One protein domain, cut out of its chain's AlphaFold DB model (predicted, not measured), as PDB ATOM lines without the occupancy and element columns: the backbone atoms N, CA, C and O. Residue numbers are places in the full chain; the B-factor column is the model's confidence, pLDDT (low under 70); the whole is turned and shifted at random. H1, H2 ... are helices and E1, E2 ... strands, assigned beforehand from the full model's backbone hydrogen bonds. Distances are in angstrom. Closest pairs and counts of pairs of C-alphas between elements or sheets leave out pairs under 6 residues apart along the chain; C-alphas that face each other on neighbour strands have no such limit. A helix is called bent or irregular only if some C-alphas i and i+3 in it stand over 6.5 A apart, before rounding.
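AT A GLANCE: This is residues 59 to 176 of the 360 residues of an uncharacterized protein of Anaerotruncus sp. 1XD22-93 (UniProt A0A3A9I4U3). A twisted sheet, with four long strands E1 to E4 and a short fifth, E5, at one edge, curls round one long helix, H2. The short helix H1 grazes the sheet beside E1, while near E4 and E5 lie the short helix H3 and, beyond it, a tail that folds back on itself, residues 161 to 162 pairing with E6. The printed part has 118 residues with three named helices and six named strands, in the order H1 H2 E1 E2 E3 E4 E5 H3 E6; the sheet runs E1 E2 E3 E4 E5, all antiparallel. The class is mixed, helices and strands. The whole is compact, with a radius of gyration of the C-alphas of 14.7 A and spans of 40 by 34 by 21 A.

HOW THE PARTS SIT: Start with the sheet: E1, residues 88 to 99, E2, 105 to 114, E3, 120 to 129, E4, 132 to 142, and E5, 148 to 151, form a meander, each strand the antiparallel neighbour of the one before, and each successive pair is a hairpin. Look for N 92 and O 111 of E1 and E2 at 2.9 A, N 110 and O 122 of E2 and E3 at 2.8 A, N 123 and O 139 of E3 and E4 at 2.9 A, and N 140 and O 150 of E4 and E5 at 2.9 A, each within hydrogen-bond range. The sheet curls round H2, residues 69 to 82, whose closest C-alphas to E4 are those of Leu 72 and Trp 135, 5.5 A apart. H1, residues 60 to 65, only grazes the sheet with its residues 60 to 63. H3, residues 153 to 158, and E4 are near each other, with 5 pairs of C-alphas within 10 A. H2 on one face and H3 on the other give three layers, helices on both faces of a sheet. E6, residues 169 to 171, pairs with no named strand; its closest C-alpha to H3 is that of Ser 171, 7.8 A from that of Lys 156. Every O i to N i+4 pair is within hydrogen-bond range in H1, 9 of 10 are in H2, and 0 of 2 in H3, where 2 of 3 O i to N i+3 pairs are.

IN THESE COORDINATES: Find C-alpha 88 at (74.655, 215.029, 160.318); from there E1 runs 29.2 A to C-alpha 99. E2 spans 27.8 A, E3 28.8 A, E4 30.6 A and E5 7.1 A. H2 begins at C-alpha 69, (67.754, 198.836, 164.932), and runs 20.4 A; it is neither bent nor irregular, but only just: C-alphas 73 and 76 are 6.1 A apart. H1 spans 8.7 A, and H3 10.0 A; H3 is irregular, with C-alphas 154 and 157 7.4 A apart. E6, 5.9 A, ends at C-alpha 171, (94.863, 211.983, 174.552).

THE WHOLE: Look to the C-alphas of Thr 102 and Thr 166 for the two farthest apart, 42.5 A. The printed part has no cut, and no link is long. The mean pLDDT of the printed part is 87.5; it is under 70 at residues 100 to 103, 116 and 176.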
ATOM      1  N   THR A  59      73.455 196.218 151.695       93.81
ATOM      2  CA  THR A  59      72.246 195.995 150.898       93.81
ATOM      3  C   THR A  59      70.980 196.261 151.724       93.81
ATOM      4  O   THR A  59      70.999 196.161 152.956       93.81
ATOM      5  N   PRO A  60      69.839 196.576 151.082       93.19
ATOM      6  CA  PRO A  60      68.568 196.733 151.786       93.19
ATOM      7  C   PRO A  60      68.179 195.513 152.631       93.19
ATOM      8  O   PRO A  60      67.578 195.686 153.688       93.19
ATOM      9  N   GLU A  61      68.519 194.303 152.182       91.25
ATOM     10  CA  GLU A  61      68.264 193.050 152.894       91.25
ATOM     11  C   GLU A  61      69.090 192.964 154.181       91.25
ATOM     12  O   GLU A  61      68.526 192.690 155.239       91.25
ATOM     13  N   GLN A  62      70.387 193.294 154.122       90.69
ATOM     14  CA  GLN A  62      71.257 193.344 155.304       90.69
ATOM     15  C   GLN A  62      70.730 194.348 156.334       90.69
ATOM     16  O   GLN A  62      70.625 194.044 157.519       90.69
ATOM     17  N   LEU A  63      70.312 195.534 155.883       89.75
ATOM     18  CA  LEU A  63      69.782 196.574 156.772       89.75
ATOM     19  C   LEU A  63      68.413 196.230 157.371       89.75
ATOM     20  O   LEU A  63      68.086 196.709 158.458       89.75
ATOM     21  N   GLN A  64      67.600 195.440 156.667       89.50
ATOM     22  CA  GLN A  64      66.336 194.923 157.195       89.50
ATOM     23  C   GLN A  64      66.553 193.808 158.222       89.50
ATOM     24  O   GLN A  64      65.731 193.675 159.126       89.50
ATOM     25  N   GLY A  65      67.640 193.043 158.090       87.75
ATOM     26  CA  GLY A  65      68.014 191.965 159.007       87.75
ATOM     27  C   GLY A  65      68.651 192.423 160.320       87.75
ATOM     28  O   GLY A  65      68.787 191.609 161.226       87.75
ATOM     29  N   LEU A  66      69.011 193.706 160.456       91.38
ATOM     30  CA  LEU A  66      69.711 194.197 161.646       91.38
ATOM     31  C   LEU A  66      68.881 194.008 162.932       91.38
ATOM     32  O   LEU A  66      67.754 194.516 163.015       91.38
ATOM     33  N   PRO A  67      69.447 193.363 163.968       90.69
ATOM     34  CA  PRO A  67      68.818 193.268 165.273       90.69
ATOM     35  C   PRO A  67      68.802 194.637 165.954       90.69
ATOM     36  O   PRO A  67      69.679 195.467 165.732       90.69
ATOM     37  N   ASP A  68      67.782 194.873 166.781       90.75
ATOM     38  CA  ASP A  68      67.596 196.083 167.596       90.75
ATOM     39  C   ASP A  68      68.022 197.400 166.913       90.75
ATOM     40  O   ASP A  68      68.868 198.165 167.379       90.75
ATOM     41  N   ARG A  69      67.439 197.653 165.738       91.62
ATOM     42  CA  ARG A  69      67.754 198.836 164.932       91.62
ATOM     43  C   ARG A  69      67.503 200.149 165.679       91.62
ATOM     44  O   ARG A  69      68.181 201.135 165.397       91.62
ATOM     45  N   ASP A  70      66.544 200.180 166.600       92.31
ATOM     46  CA  ASP A  70      66.246 201.373 167.397       92.31
ATOM     47  C   ASP A  70      67.419 201.729 168.324       92.31
ATOM     48  O   ASP A  70      67.756 202.908 168.441       92.31
ATOM     49  N   ASP A  71      68.090 200.729 168.907       91.81
ATOM     50  CA  ASP A  71      69.297 200.927 169.717       91.81
ATOM     51  C   ASP A  71      70.475 201.447 168.872       91.81
ATOM     52  O   ASP A  71      71.105 202.447 169.226       91.81
ATOM     53  N   LEU A  72      70.698 200.887 167.673       93.25
ATOM     54  CA  LEU A  72      71.690 201.421 166.723       93.25
ATOM     55  C   LEU A  72      71.417 202.897 166.374       93.25
ATOM     56  O   LEU A  72      72.336 203.725 166.334       93.25
ATOM     57  N   LEU A  73      70.149 203.230 166.113       92.69
ATOM     58  CA  LEU A  73      69.708 204.590 165.791       92.69
ATOM     59  C   LEU A  73      69.813 205.553 166.983       92.69
ATOM     60  O   LEU A  73      69.800 206.766 166.766       92.69
ATOM     61  N   ALA A  74      69.948 205.046 168.210       93.75
ATOM     62  CA  ALA A  74      70.173 205.845 169.409       93.75
ATOM     63  C   ALA A  74      71.670 206.030 169.717       93.75
ATOM     64  O   ALA A  74      72.119 207.165 169.914       93.75
ATOM     65  N   VAL A  75      72.454 204.945 169.704       95.00
ATOM     66  CA  VAL A  75      73.852 204.950 170.170       95.00
ATOM     67  C   VAL A  75      74.784 205.748 169.255       95.00
ATOM     68  O   VAL A  75      75.678 206.452 169.730       95.00
ATOM     69  N   VAL A  76      74.571 205.701 167.934       95.31
ATOM     70  CA  VAL A  76      75.433 206.423 166.983       95.31
ATOM     71  C   VAL A  76      75.294 207.944 167.151       95.31
ATOM     72  O   VAL A  76      76.318 208.604 167.356       95.31
ATOM     73  N   PRO A  77      74.082 208.541 167.127       94.38
ATOM     74  CA  PRO A  77      73.921 209.968 167.408       94.38
ATOM     75  C   PRO A  77      74.405 210.386 168.797       94.38
ATOM     76  O   PRO A  77      74.958 211.478 168.931       94.38
ATOM     77  N   GLU A  78      74.233 209.540 169.818       95.31
ATOM     78  CA  GLU A  78      74.728 209.822 171.168       95.31
ATOM     79  C   GLU A  78      76.247 210.030 171.165       95.31
ATOM     80  O   GLU A  78      76.733 211.070 171.617       95.31
ATOM     81  N   VAL A  79      76.998 209.092 170.583       96.06
ATOM     82  CA  VAL A  79      78.465 209.162 170.537       96.06
ATOM     83  C   VAL A  79      78.960 210.306 169.653       96.06
ATOM     84  O   VAL A  79      79.916 210.995 170.014       96.06
ATOM     85  N   LEU A  80      78.283 210.582 168.534       95.56
ATOM     86  CA  LEU A  80      78.569 211.769 167.722       95.56
ATOM     87  C   LEU A  80      78.346 213.066 168.522       95.56
ATOM     88  O   LEU A  80      79.162 213.991 168.456       95.56
ATOM     89  N   GLY A  81      77.298 213.118 169.346       94.12
ATOM     90  CA  GLY A  81      77.039 214.228 170.261       94.12
ATOM     91  C   GLY A  81      78.129 214.403 171.325       94.12
ATOM     92  O   GLY A  81      78.513 215.539 171.618       94.12
ATOM     93  N   LEU A  82      78.691 213.307 171.854       94.31
ATOM     94  CA  LEU A  82      79.792 213.348 172.831       94.31
ATOM     95  C   LEU A  82      81.043 214.040 172.277       94.31
ATOM     96  O   LEU A  82      81.708 214.783 173.001       94.31
ATOM     97  N   ILE A  83      81.336 213.857 170.987       94.00
ATOM     98  CA  ILE A  83      82.451 214.537 170.309       94.00
ATOM     99  C   ILE A  83      82.063 215.907 169.730       94.00
ATOM    100  O   ILE A  83      82.832 216.510 168.987       94.00
ATOM    101  N   SER A  84      80.895 216.444 170.100       93.38
ATOM    102  CA  SER A  84      80.395 217.759 169.668       93.38
ATOM    103  C   SER A  84      80.069 217.885 168.172       93.38
ATOM    104  O   SER A  84      80.074 219.000 167.639       93.38
ATOM    105  N   VAL A  85      79.746 216.782 167.487       94.06
ATOM    106  CA  VAL A  85      79.107 216.847 166.160       94.06
ATOM    107  C   VAL A  85      77.702 217.417 166.341       94.06
ATOM    108  O   VAL A  85      76.952 216.967 167.206       94.06
ATOM    109  N   LYS A  86      77.356 218.441 165.556       88.62
ATOM    110  CA  LYS A  86      76.074 219.149 165.683       88.62
ATOM    111  C   LYS A  86      75.064 218.690 164.653       88.62
ATOM    112  O   LYS A  86      73.938 218.384 165.023       88.62
ATOM    113  N   ASP A  87      75.498 218.610 163.399       87.50
ATOM    114  CA  ASP A  87      74.626 218.313 162.276       87.50
ATOM    115  C   ASP A  87      75.207 217.171 161.434       87.50
ATOM    116  O   ASP A  87      76.350 217.205 160.970       87.50
ATOM    117  N   VAL A  88      74.382 216.144 161.226       91.38
ATOM    118  CA  VAL A  88      74.655 215.029 160.318       91.38
ATOM    119  C   VAL A  88      73.726 215.186 159.122       91.38
ATOM    120  O   VAL A  88      72.512 215.049 159.245       91.38
ATOM    121  N   GLN A  89      74.298 215.509 157.966       89.44
ATOM    122  CA  GLN A  89      73.549 215.773 156.737       89.44
ATOM    123  C   GLN A  89      73.018 214.481 156.118       89.44
ATOM    124  O   GLN A  89      71.886 214.422 155.640       89.44
ATOM    125  N   LYS A  90      73.861 213.447 156.096       90.06
ATOM    126  CA  LYS A  90      73.533 212.150 155.511       90.06
ATOM    127  C   LYS A  90      74.339 211.050 156.180       90.06
ATOM    128  O   LYS A  90      75.491 211.252 156.549       90.06
ATOM    129  N   VAL A  91      73.722 209.880 156.275       92.44
ATOM    130  CA  VAL A  91      74.344 208.652 156.756       92.44
ATOM    131  C   VAL A  91      74.248 207.587 155.671       92.44
ATOM    132  O   VAL A  91      73.216 207.468 155.010       92.44
ATOM    133  N   VAL A  92      75.329 206.833 155.491       94.00
ATOM    134  CA  VAL A  92      75.376 205.621 154.670       94.00
ATOM    135  C   VAL A  92      75.888 204.487 155.550       94.00
ATOM    136  O   VAL A  92      76.884 204.652 156.250       94.00
ATOM    137  N   TYR A  93      75.199 203.352 155.536       94.62
ATOM    138  CA  TYR A  93      75.580 202.156 156.284       94.62
ATOM    139  C   TYR A  93      76.312 201.197 155.349       94.62
ATOM    140  O   TYR A  93      75.926 201.060 154.188       94.62
ATOM    141  N   GLY A  94      77.370 200.553 155.823       90.38
ATOM    142  CA  GLY A  94      78.212 199.722 154.973       90.38
ATOM    143  C   GLY A  94      79.205 198.872 155.742       90.38
ATOM    144  O   GLY A  94      79.209 198.856 156.970       90.38
ATOM    145  N   ASN A  95      80.024 198.135 154.997       86.56
ATOM    146  CA  ASN A  95      80.977 197.154 155.514       86.56
ATOM    147  C   ASN A  95      80.348 196.199 156.540       86.56
ATOM    148  O   ASN A  95      80.977 195.868 157.544       86.56
ATOM    149  N   TYR A  96      79.102 195.791 156.283       89.69
ATOM    150  CA  TYR A  96      78.390 194.812 157.093       89.69
ATOM    151  C   TYR A  96      79.187 193.511 157.150       89.69
ATOM    152  O   TYR A  96      79.553 192.964 156.106       89.69
ATOM    153  N   ARG A  97      79.433 193.021 158.362       85.56
ATOM    154  CA  ARG A  97      79.948 191.678 158.618       85.56
ATOM    155  C   ARG A  97      79.204 191.090 159.798       85.56
ATOM    156  O   ARG A  97      79.110 191.734 160.835       85.56
ATOM    157  N   GLU A  98      78.701 189.890 159.624       85.50
ATOM    158  CA  GLU A  98      78.061 189.100 160.663       85.50
ATOM    159  C   GLU A  98      78.929 187.870 160.867       85.50
ATOM    160  O   GLU A  98      79.310 187.224 159.889       85.50
ATOM    161  N   ASP A  99      79.307 187.621 162.116       72.94
ATOM    162  CA  ASP A  99      80.075 186.441 162.479       72.94
ATOM    163  C   ASP A  99      79.088 185.384 162.988       72.94
ATOM    164  O   ASP A  99      78.428 185.587 164.011       72.94
ATOM    165  N   ASP A 100      79.023 184.238 162.306       53.59
ATOM    166  CA  ASP A 100      78.134 183.106 162.624       53.59
ATOM    167  C   ASP A 100      78.638 182.266 163.824       53.59
ATOM    168  O   ASP A 100      78.523 181.040 163.872       53.59
ATOM    169  N   ASN A 101      79.221 182.930 164.823       56.84
ATOM    170  CA  ASN A 101      79.800 182.299 166.007       56.84
ATOM    171  C   ASN A 101      78.754 182.095 167.123       56.84
ATOM    172  O   ASN A 101      77.602 182.510 167.038       56.84
ATOM    173  N   THR A 102      79.158 181.474 168.240       50.34
ATOM    174  CA  THR A 102      78.284 181.228 169.412       50.34
ATOM    175  C   THR A 102      77.625 182.498 169.978       50.34
ATOM    176  O   THR A 102      76.611 182.413 170.671       50.34
ATOM    177  N   PHE A 103      78.208 183.667 169.707       60.12
ATOM    178  CA  PHE A 103      77.605 184.966 169.973       60.12
ATOM    179  C   PHE A 103      77.245 185.600 168.641       60.12
ATOM    180  O   PHE A 103      78.114 185.751 167.786       60.12
ATOM    181  N   HIS A 104      75.989 186.002 168.499       78.38
ATOM    182  CA  HIS A 104      75.547 186.753 167.341       78.38
ATOM    183  C   HIS A 104      76.187 188.149 167.407       78.38
ATOM    184  O   HIS A 104      75.876 188.978 168.273       78.38
ATOM    185  N   LEU A 105      77.184 188.337 166.544       82.25
ATOM    186  CA  LEU A 105      78.070 189.491 166.495       82.25
ATOM    187  C   LEU A 105      77.961 190.118 165.109       82.25
ATOM    188  O   LEU A 105      78.258 189.477 164.105       82.25
ATOM    189  N   ILE A 106      77.567 191.388 165.059       86.75
ATOM    190  CA  ILE A 106      77.487 192.137 163.804       86.75
ATOM    191  C   ILE A 106      78.379 193.359 163.898       86.75
ATOM    192  O   ILE A 106      78.237 194.183 164.799       86.75
ATOM    193  N   ASN A 107      79.256 193.518 162.918       88.19
ATOM    194  CA  ASN A 107      80.028 194.720 162.674       88.19
ATOM    195  C   ASN A 107      79.385 195.520 161.540       88.19
ATOM    196  O   ASN A 107      79.069 194.988 160.474       88.19
ATOM    197  N   LEU A 108      79.223 196.822 161.756       92.25
ATOM    198  CA  LEU A 108      78.652 197.737 160.778       92.25
ATOM    199  C   LEU A 108      79.411 199.061 160.806       92.25
ATOM    200  O   LEU A 108      79.542 199.693 161.856       92.25
ATOM    201  N   ASP A 109      79.871 199.517 159.647       93.12
ATOM    202  CA  ASP A 109      80.407 200.863 159.506       93.12
ATOM    203  C   ASP A 109      79.284 201.838 159.119       93.12
ATOM    204  O   ASP A 109      78.419 201.565 158.282       93.12
ATOM    205  N   VAL A 110      79.326 203.026 159.711       95.38
ATOM    206  CA  VAL A 110      78.395 204.120 159.452       95.38
ATOM    207  C   VAL A 110      79.195 205.321 158.960       95.38
ATOM    208  O   VAL A 110      79.942 205.951 159.713       95.38
ATOM    209  N   TYR A 111      79.060 205.635 157.674       94.81
ATOM    210  CA  TYR A 111      79.661 206.807 157.054       94.81
ATOM    211  C   TYR A 111      78.733 208.010 157.215       94.81
ATOM    212  O   TYR A 111      77.662 208.075 156.608       94.81
ATOM    213  N   ALA A 112      79.141 208.966 158.045       94.19
ATOM    214  CA  ALA A 112      78.375 210.165 158.350       94.19
ATOM    215  C   ALA A 112      78.983 211.391 157.656       94.19
ATOM    216  O   ALA A 112      80.126 211.777 157.907       94.19
ATOM    217  N   ILE A 113      78.188 212.030 156.802       90.88
ATOM    218  CA  ILE A 113      78.497 213.337 156.223       90.88
ATOM    219  C   ILE A 113      78.048 214.387 157.226       90.88
ATOM    220  O   ILE A 113      76.855 214.504 157.516       90.88
ATOM    221  N   THR A 114      79.002 215.138 157.759       87.38
ATOM    222  CA  THR A 114      78.727 216.193 158.738       87.38
ATOM    223  C   THR A 114      78.644 217.556 158.057       87.38
ATOM    224  O   THR A 114      78.970 217.704 156.881       87.38
ATOM    225  N   ASP A 115      78.141 218.557 158.769       70.62
ATOM    226  CA  ASP A 115      78.161 219.969 158.360       70.62
ATOM    227  C   ASP A 115      79.572 220.567 158.282       70.62
ATOM    228  O   ASP A 115      79.805 221.564 157.595       70.62
ATOM    229  N   THR A 116      80.527 219.952 158.977       69.81
ATOM    230  CA  THR A 116      81.943 220.278 158.850       69.81
ATOM    231  C   THR A 116      82.536 219.549 157.641       69.81
ATOM    232  O   THR A 116      82.064 218.488 157.253       69.81
ATOM    233  N   GLU A 117      83.635 220.041 157.067       71.50
ATOM    234  CA  GLU A 117      84.364 219.340 155.985       71.50
ATOM    235  C   GLU A 117      84.957 217.969 156.414       71.50
ATOM    236  O   GLU A 117      85.764 217.375 155.700       71.50
ATOM    237  N   LYS A 118      84.599 217.460 157.601       83.44
ATOM    238  CA  LYS A 118      85.051 216.191 158.174       83.44
ATOM    239  C   LYS A 118      83.934 215.163 158.044       83.44
ATOM    240  O   LYS A 118      83.058 215.058 158.903       83.44
ATOM    241  N   ASN A 119      83.995 214.366 156.987       91.50
ATOM    242  CA  ASN A 119      83.205 213.142 156.926       91.50
ATOM    243  C   ASN A 119      83.765 212.134 157.932       91.50
ATOM    244  O   ASN A 119      84.983 212.044 158.123       91.50
ATOM    245  N   LEU A 120      82.874 211.402 158.588       94.62
ATOM    246  CA  LEU A 120      83.211 210.505 159.681       94.62
ATOM    247  C   LEU A 120      82.925 209.060 159.303       94.62
ATOM    248  O   LEU A 120      81.906 208.763 158.684       94.62
ATOM    249  N   LEU A 121      83.814 208.168 159.724       94.06
ATOM    250  CA  LEU A 121      83.587 206.733 159.728       94.06
ATOM    251  C   LEU A 121      83.396 206.291 161.179       94.06
ATOM    252  O   LEU A 121      84.323 206.371 161.993       94.06
ATOM    253  N   VAL A 122      82.181 205.863 161.499       96.19
ATOM    254  CA  VAL A 122      81.803 205.324 162.805       96.19
ATOM    255  C   VAL A 122      81.777 203.807 162.698       96.19
ATOM    256  O   VAL A 122      81.062 203.270 161.860       96.19
ATOM    257  N   LYS A 123      82.538 203.114 163.539       93.50
ATOM    258  CA  LYS A 123      82.504 201.649 163.621       93.50
ATOM    259  C   LYS A 123      81.536 201.246 164.718       93.50
ATOM    260  O   LYS A 123      81.753 201.643 165.862       93.50
ATOM    261  N   ALA A 124      80.494 200.496 164.388       90.50
ATOM    262  CA  ALA A 124      79.496 200.007 165.327       90.50
ATOM    263  C   ALA A 124      79.517 198.476 165.398       90.50
ATOM    264  O   ALA A 124      79.847 197.801 164.423       90.50
ATOM    265  N   MET A 125      79.163 197.950 166.565       91.69
ATOM    266  CA  MET A 125      79.146 196.526 166.859       91.69
ATOM    267  C   MET A 125      77.903 196.171 167.659       91.69
ATOM    268  O   MET A 125      77.661 196.774 168.707       91.69
ATOM    269  N   TYR A 126      77.157 195.186 167.184       90.06
ATOM    270  CA  TYR A 126      76.134 194.495 167.948       90.06
ATOM    271  C   TYR A 126      76.738 193.251 168.569       90.06
ATOM    272  O   TYR A 126      77.379 192.477 167.865       90.06
ATOM    273  N   LEU A 127      76.516 193.052 169.861       84.81
ATOM    274  CA  LEU A 127      76.899 191.821 170.536       84.81
ATOM    275  C   LEU A 127      75.703 191.276 171.301       84.81
ATOM    276  O   LEU A 127      75.213 191.922 172.231       84.81
ATOM    277  N   GLU A 128      75.276 190.071 170.941       81.44
ATOM    278  CA  GLU A 128      74.297 189.294 171.688       81.44
ATOM    279  C   GLU A 128      74.997 188.296 172.615       81.44
ATOM    280  O   GLU A 128      75.787 187.448 172.204       81.44
ATOM    281  N   THR A 129      74.683 188.394 173.902       72.56
ATOM    282  CA  THR A 129      75.112 187.473 174.956       72.56
ATOM    283  C   THR A 129      73.881 186.849 175.606       72.56
ATOM    284  O   THR A 129      72.783 187.398 175.537       72.56
ATOM    285  N   SER A 130      74.056 185.762 176.360       71.38
ATOM    286  CA  SER A 130      72.956 185.090 177.074       71.38
ATOM    287  C   SER A 130      72.177 185.983 178.057       71.38
ATOM    288  O   SER A 130      71.111 185.595 178.529       71.38
ATOM    289  N   SER A 131      72.730 187.140 178.430       70.88
ATOM    290  CA  SER A 131      72.158 188.055 179.425       70.88
ATOM    291  C   SER A 131      71.846 189.455 178.902       70.88
ATOM    292  O   SER A 131      71.155 190.205 179.590       70.88
ATOM    293  N   ASN A 132      72.385 189.837 177.744       75.31
ATOM    294  CA  ASN A 132      72.240 191.177 177.187       75.31
ATOM    295  C   ASN A 132      72.545 191.171 175.690       75.31
ATOM    296  O   ASN A 132      73.447 190.460 175.257       75.31
ATOM    297  N   SER A 133      71.870 192.034 174.947       84.56
ATOM    298  CA  SER A 133      72.170 192.330 173.557       84.56
ATOM    299  C   SER A 133      72.134 193.835 173.348       84.56
ATOM    300  O   SER A 133      71.172 194.471 173.779       84.56
ATOM    301  N   SER A 134      73.147 194.408 172.709       90.06
ATOM    302  CA  SER A 134      73.182 195.855 172.476       90.06
ATOM    303  C   SER A 134      74.126 196.233 171.350       90.06
ATOM    304  O   SER A 134      75.145 195.568 171.134       90.06
ATOM    305  N   TRP A 135      73.830 197.356 170.708       93.81
ATOM    306  CA  TRP A 135      74.767 198.064 169.858       93.81
ATOM    307  C   TRP A 135      75.724 198.918 170.686       93.81
ATOM    308  O   TRP A 135      75.384 199.509 171.708       93.81
ATOM    309  N   SER A 136      76.957 199.020 170.212       90.88
ATOM    310  CA  SER A 136      77.983 199.891 170.773       90.88
ATOM    311  C   SER A 136      78.809 200.511 169.655       90.88
ATOM    312  O   SER A 136      79.020 199.902 168.606       90.88
ATOM    313  N   VAL A 137      79.292 201.734 169.861       93.38
ATOM    314  CA  VAL A 137      80.252 202.355 168.942       93.38
ATOM    315  C   VAL A 137      81.659 201.992 169.392       93.38
ATOM    316  O   VAL A 137      82.044 202.255 170.528       93.38
ATOM    317  N   ILE A 138      82.447 201.412 168.489       90.88
ATOM    318  CA  ILE A 138      83.857 201.101 168.715       90.88
ATOM    319  C   ILE A 138      84.726 202.340 168.562       90.88
ATOM    320  O   ILE A 138      85.581 202.635 169.397       90.88
ATOM    321  N   SER A 139      84.536 203.073 167.471       92.19
ATOM    322  CA  SER A 139      85.355 204.245 167.187       92.19
ATOM    323  C   SER A 139      84.654 205.213 166.253       92.19
ATOM    324  O   SER A 139      83.766 204.833 165.491       92.19
ATOM    325  N   VAL A 140      85.089 206.470 166.304       95.75
ATOM    326  CA  VAL A 140      84.736 207.507 165.335       95.75
ATOM    327  C   VAL A 140      86.024 208.098 164.793       95.75
ATOM    328  O   VAL A 140      86.839 208.625 165.555       95.75
ATOM    329  N   THR A 141      86.197 208.024 163.478       92.88
ATOM    330  CA  THR A 141      87.402 208.489 162.785       92.88
ATOM    331  C   THR A 141      87.066 209.474 161.680       92.88
ATOM    332  O   THR A 141      85.979 209.444 161.104       92.88
ATOM    333  N   ASN A 142      88.010 210.354 161.357       90.56
ATOM    334  CA  ASN A 142      87.954 211.109 160.115       90.56
ATOM    335  C   ASN A 142      88.097 210.147 158.930       90.56
ATOM    336  O   ASN A 142      89.102 209.447 158.827       90.56
ATOM    337  N   ALA A 143      87.135 210.151 158.013       86.88
ATOM    338  CA  ALA A 143      87.119 209.210 156.900       86.88
ATOM    339  C   ALA A 143      88.250 209.422 155.875       86.88
ATOM    340  O   ALA A 143      88.517 208.529 155.077       86.88
ATOM    341  N   VAL A 144      88.905 210.590 155.880       83.12
ATOM    342  CA  VAL A 144      90.019 210.915 154.974       83.12
ATOM    343  C   VAL A 144      91.363 210.784 155.684       83.12
ATOM    344  O   VAL A 144      92.271 210.143 155.166       83.12
ATOM    345  N   SER A 145      91.520 211.402 156.857       83.62
ATOM    346  CA  SER A 145      92.810 211.428 157.560       83.62
ATOM    347  C   SER A 145      93.028 210.260 158.521       83.62
ATOM    348  O   SER A 145      94.149 210.084 158.992       83.62
ATOM    349  N   GLY A 146      91.982 209.503 158.861       85.38
ATOM    350  CA  GLY A 146      92.047 208.401 159.825       85.38
ATOM    351  C   GLY A 146      92.210 208.833 161.287       85.38
ATOM    352  O   GLY A 146      92.368 207.982 162.154       85.38
ATOM    353  N   LEU A 147      92.175 210.136 161.592       89.19
ATOM    354  CA  LEU A 147      92.306 210.627 162.970       89.19
ATOM    355  C   LEU A 147      91.131 210.164 163.834       89.19
ATOM    356  O   LEU A 147      89.976 210.356 163.446       89.19
ATOM    357  N   TYR A 148      91.422 209.625 165.018       92.81
ATOM    358  CA  TYR A 148      90.409 209.213 165.985       92.81
ATOM    359  C   TYR A 148      89.868 210.412 166.764       92.81
ATOM    360  O   TYR A 148      90.623 211.204 167.328       92.81
ATOM    361  N   TYR A 149      88.544 210.515 166.830       94.56
ATOM    362  CA  TYR A 149      87.825 211.476 167.673       94.56
ATOM    363  C   TYR A 149      87.163 210.802 168.874       94.56
ATOM    364  O   TYR A 149      86.932 211.432 169.901       94.56
ATOM    365  N   TYR A 150      86.876 209.507 168.748       94.94
ATOM    366  CA  TYR A 150      86.347 208.669 169.811       94.94
ATOM    367  C   TYR A 150      86.843 207.239 169.627       94.94
ATOM    368  O   TYR A 150      86.919 206.744 168.500       94.94
ATOM    369  N   VAL A 151      87.123 206.580 170.745       91.75
ATOM    370  CA  VAL A 151      87.291 205.131 170.860       91.75
ATOM    371  C   VAL A 151      86.675 204.677 172.183       91.75
ATOM    372  O   VAL A 151      86.580 205.475 173.125       91.75
ATOM    373  N   GLN A 152      86.277 203.407 172.254       84.62
ATOM    374  CA  GLN A 152      85.870 202.759 173.507       84.62
ATOM    375  C   GLN A 152      86.945 202.925 174.583       84.62
ATOM    376  O   GLN A 152      88.134 203.014 174.264       84.62
ATOM    377  N   ASP A 153      86.544 202.910 175.854       82.06
ATOM    378  CA  ASP A 153      87.463 203.092 176.982       82.06
ATOM    379  C   ASP A 153      88.651 202.114 176.945       82.06
ATOM    380  O   ASP A 153      89.793 202.549 177.102       82.06
ATOM    381  N   ASP A 154      88.402 200.848 176.604       75.62
ATOM    382  CA  ASP A 154      89.412 199.779 176.530       75.62
ATOM    383  C   ASP A 154      90.435 199.954 175.389       75.62
ATOM    384  O   ASP A 154      91.419 199.215 175.296       75.62
ATOM    385  N   LEU A 155      90.211 200.928 174.503       77.44
ATOM    386  CA  LEU A 155      91.074 201.245 173.364       77.44
ATOM    387  C   LEU A 155      91.749 202.619 173.489       77.44
ATOM    388  O   LEU A 155      92.586 202.964 172.652       77.44
ATOM    389  N   LYS A 156      91.429 203.419 174.517       84.81
ATOM    390  CA  LYS A 156      91.937 204.800 174.653       84.81
ATOM    391  C   LYS A 156      93.452 204.890 174.807       84.81
ATOM    392  O   LYS A 156      94.052 205.851 174.342       84.81
ATOM    393  N   ASN A 157      94.071 203.899 175.439       84.38
ATOM    394  CA  ASN A 157      95.524 203.798 175.597       84.38
ATOM    395  C   ASN A 157      96.256 203.431 174.292       84.38
ATOM    396  O   ASN A 157      97.469 203.616 174.219       84.38
ATOM    397  N   LYS A 158      95.541 202.947 173.268       82.44
ATOM    398  CA  LYS A 158      96.110 202.437 172.007       82.44
ATOM    399  C   LYS A 158      96.019 203.421 170.842       82.44
ATOM    400  O   LYS A 158      96.552 203.150 169.766       82.44
ATOM    401  N   CYS A 159      95.325 204.546 171.010       82.69
ATOM    402  CA  CYS A 159      95.073 205.498 169.931       82.69
ATOM    403  C   CYS A 159      95.307 206.937 170.386       82.69
ATOM    404  O   CYS A 159      94.901 207.327 171.477       82.69
ATOM    405  N   ASP A 160      95.890 207.745 169.505       89.50
ATOM    406  CA  ASP A 160      95.895 209.196 169.666       89.50
ATOM    407  C   ASP A 160      94.485 209.732 169.404       89.50
ATOM    408  O   ASP A 160      93.943 209.566 168.308       89.50
ATOM    409  N   ILE A 161      93.892 210.388 170.399       94.62
ATOM    410  CA  ILE A 161      92.537 210.937 170.334       94.62
ATOM    411  C   ILE A 161      92.620 212.447 170.173       94.62
ATOM    412  O   ILE A 161      93.283 213.145 170.948       94.62
ATOM    413  N   TYR A 162      91.900 212.956 169.181       94.50
ATOM    414  CA  TYR A 162      91.860 214.360 168.812       94.50
ATOM    415  C   TYR A 162      90.500 214.963 169.157       94.50
ATOM    416  O   TYR A 162      89.456 214.326 169.046       94.50
ATOM    417  N   ASP A 163      90.496 216.235 169.532       94.75
ATOM    418  CA  ASP A 163      89.271 217.008 169.662       94.75
ATOM    419  C   ASP A 163      88.676 217.256 168.269       94.75
ATOM    420  O   ASP A 163      89.315 217.859 167.400       94.75
ATOM    421  N   TYR A 164      87.440 216.806 168.051       93.25
ATOM    422  CA  TYR A 164      86.767 216.923 166.758       93.25
ATOM    423  C   TYR A 164      86.641 218.375 166.285       93.25
ATOM    424  O   TYR A 164      86.828 218.653 165.101       93.25
ATOM    425  N   THR A 165      86.386 219.328 167.186       91.12
ATOM    426  CA  THR A 165      86.139 220.730 166.812       91.12
ATOM    427  C   THR A 165      87.430 221.435 166.399       91.12
ATOM    428  O   THR A 165      87.498 222.082 165.352       91.12
ATOM    429  N   THR A 166      88.477 221.295 167.206       91.75
ATOM    430  CA  THR A 166      89.733 222.045 167.096       91.75
ATOM    431  C   THR A 166      90.834 221.291 166.355       91.75
ATOM    432  O   THR A 166      91.798 221.918 165.919       91.75
ATOM    433  N   GLY A 167      90.712 219.968 166.218       89.50
ATOM    434  CA  GLY A 167      91.730 219.094 165.631       89.50
ATOM    435  C   GLY A 167      92.982 218.920 166.495       89.50
ATOM    436  O   GLY A 167      93.996 218.442 165.998       89.50
ATOM    437  N   LYS A 168      92.953 219.339 167.766       95.25
ATOM    438  CA  LYS A 168      94.099 219.216 168.679       95.25
ATOM    439  C   LYS A 168      94.111 217.854 169.357       95.25
ATOM    440  O   LYS A 168      93.056 217.356 169.728       95.25
ATOM    441  N   LEU A 169      95.301 217.298 169.570       94.88
ATOM    442  CA  LEU A 169      95.485 216.098 170.385       94.88
ATOM    443  C   LEU A 169      94.990 216.359 171.816       94.88
ATOM    444  O   LEU A 169      95.359 217.370 172.421       94.88
ATOM    445  N   ILE A 170      94.154 215.460 172.335       95.25
ATOM    446  CA  ILE A 170      93.608 215.513 173.702       95.25
ATOM    447  C   ILE A 170      93.978 214.290 174.542       95.25
ATOM    448  O   ILE A 170      93.998 214.392 175.766       95.25
ATOM    449  N   SER A 171      94.301 213.166 173.902       92.25
ATOM    450  CA  SER A 171      94.863 211.983 174.552       92.25
ATOM    451  C   SER A 171      95.917 211.391 173.635       92.25
ATOM    452  O   SER A 171      95.624 211.120 172.477       92.25
ATOM    453  N   GLU A 172      97.128 211.218 174.141       91.81
ATOM    454  CA  GLU A 172      98.201 210.517 173.435       91.81
ATOM    455  C   GLU A 172      98.118 209.029 173.774       91.81
ATOM    456  O   GLU A 172      97.787 208.677 174.913       91.81
ATOM    457  N   LYS A 173      98.404 208.160 172.801       89.19
ATOM    458  CA  LYS A 173      98.521 206.728 173.071       89.19
ATOM    459  C   LYS A 173      99.638 206.479 174.087       89.19
ATOM    460  O   LYS A 173     100.690 207.116 174.054       89.19
ATOM    461  N   THR A 174      99.418 205.535 174.989       84.88
ATOM    462  CA  THR A 174     100.391 205.148 176.023       84.88
ATOM    463  C   THR A 174     100.913 203.732 175.836       84.88
ATOM    464  O   THR A 174     101.933 203.389 176.421       84.88
ATOM    465  N   GLU A 175     100.228 202.928 175.026       72.50
ATOM    466  CA  GLU A 175     100.641 201.585 174.640       72.50
ATOM    467  C   GLU A 175     100.824 201.537 173.129       72.50
ATOM    468  O   GLU A 175      99.952 201.954 172.360       72.50
ATOM    469  N   ASP A 176     101.966 201.010 172.694       60.00
ATOM    470  CA  ASP A 176     102.077 200.503 171.333       60.00
ATOM    471  C   ASP A 176     101.471 199.097 171.293       60.00
ATOM    472  O   ASP A 176     101.595 198.342 172.257       60.00
TER     473      ASP A 176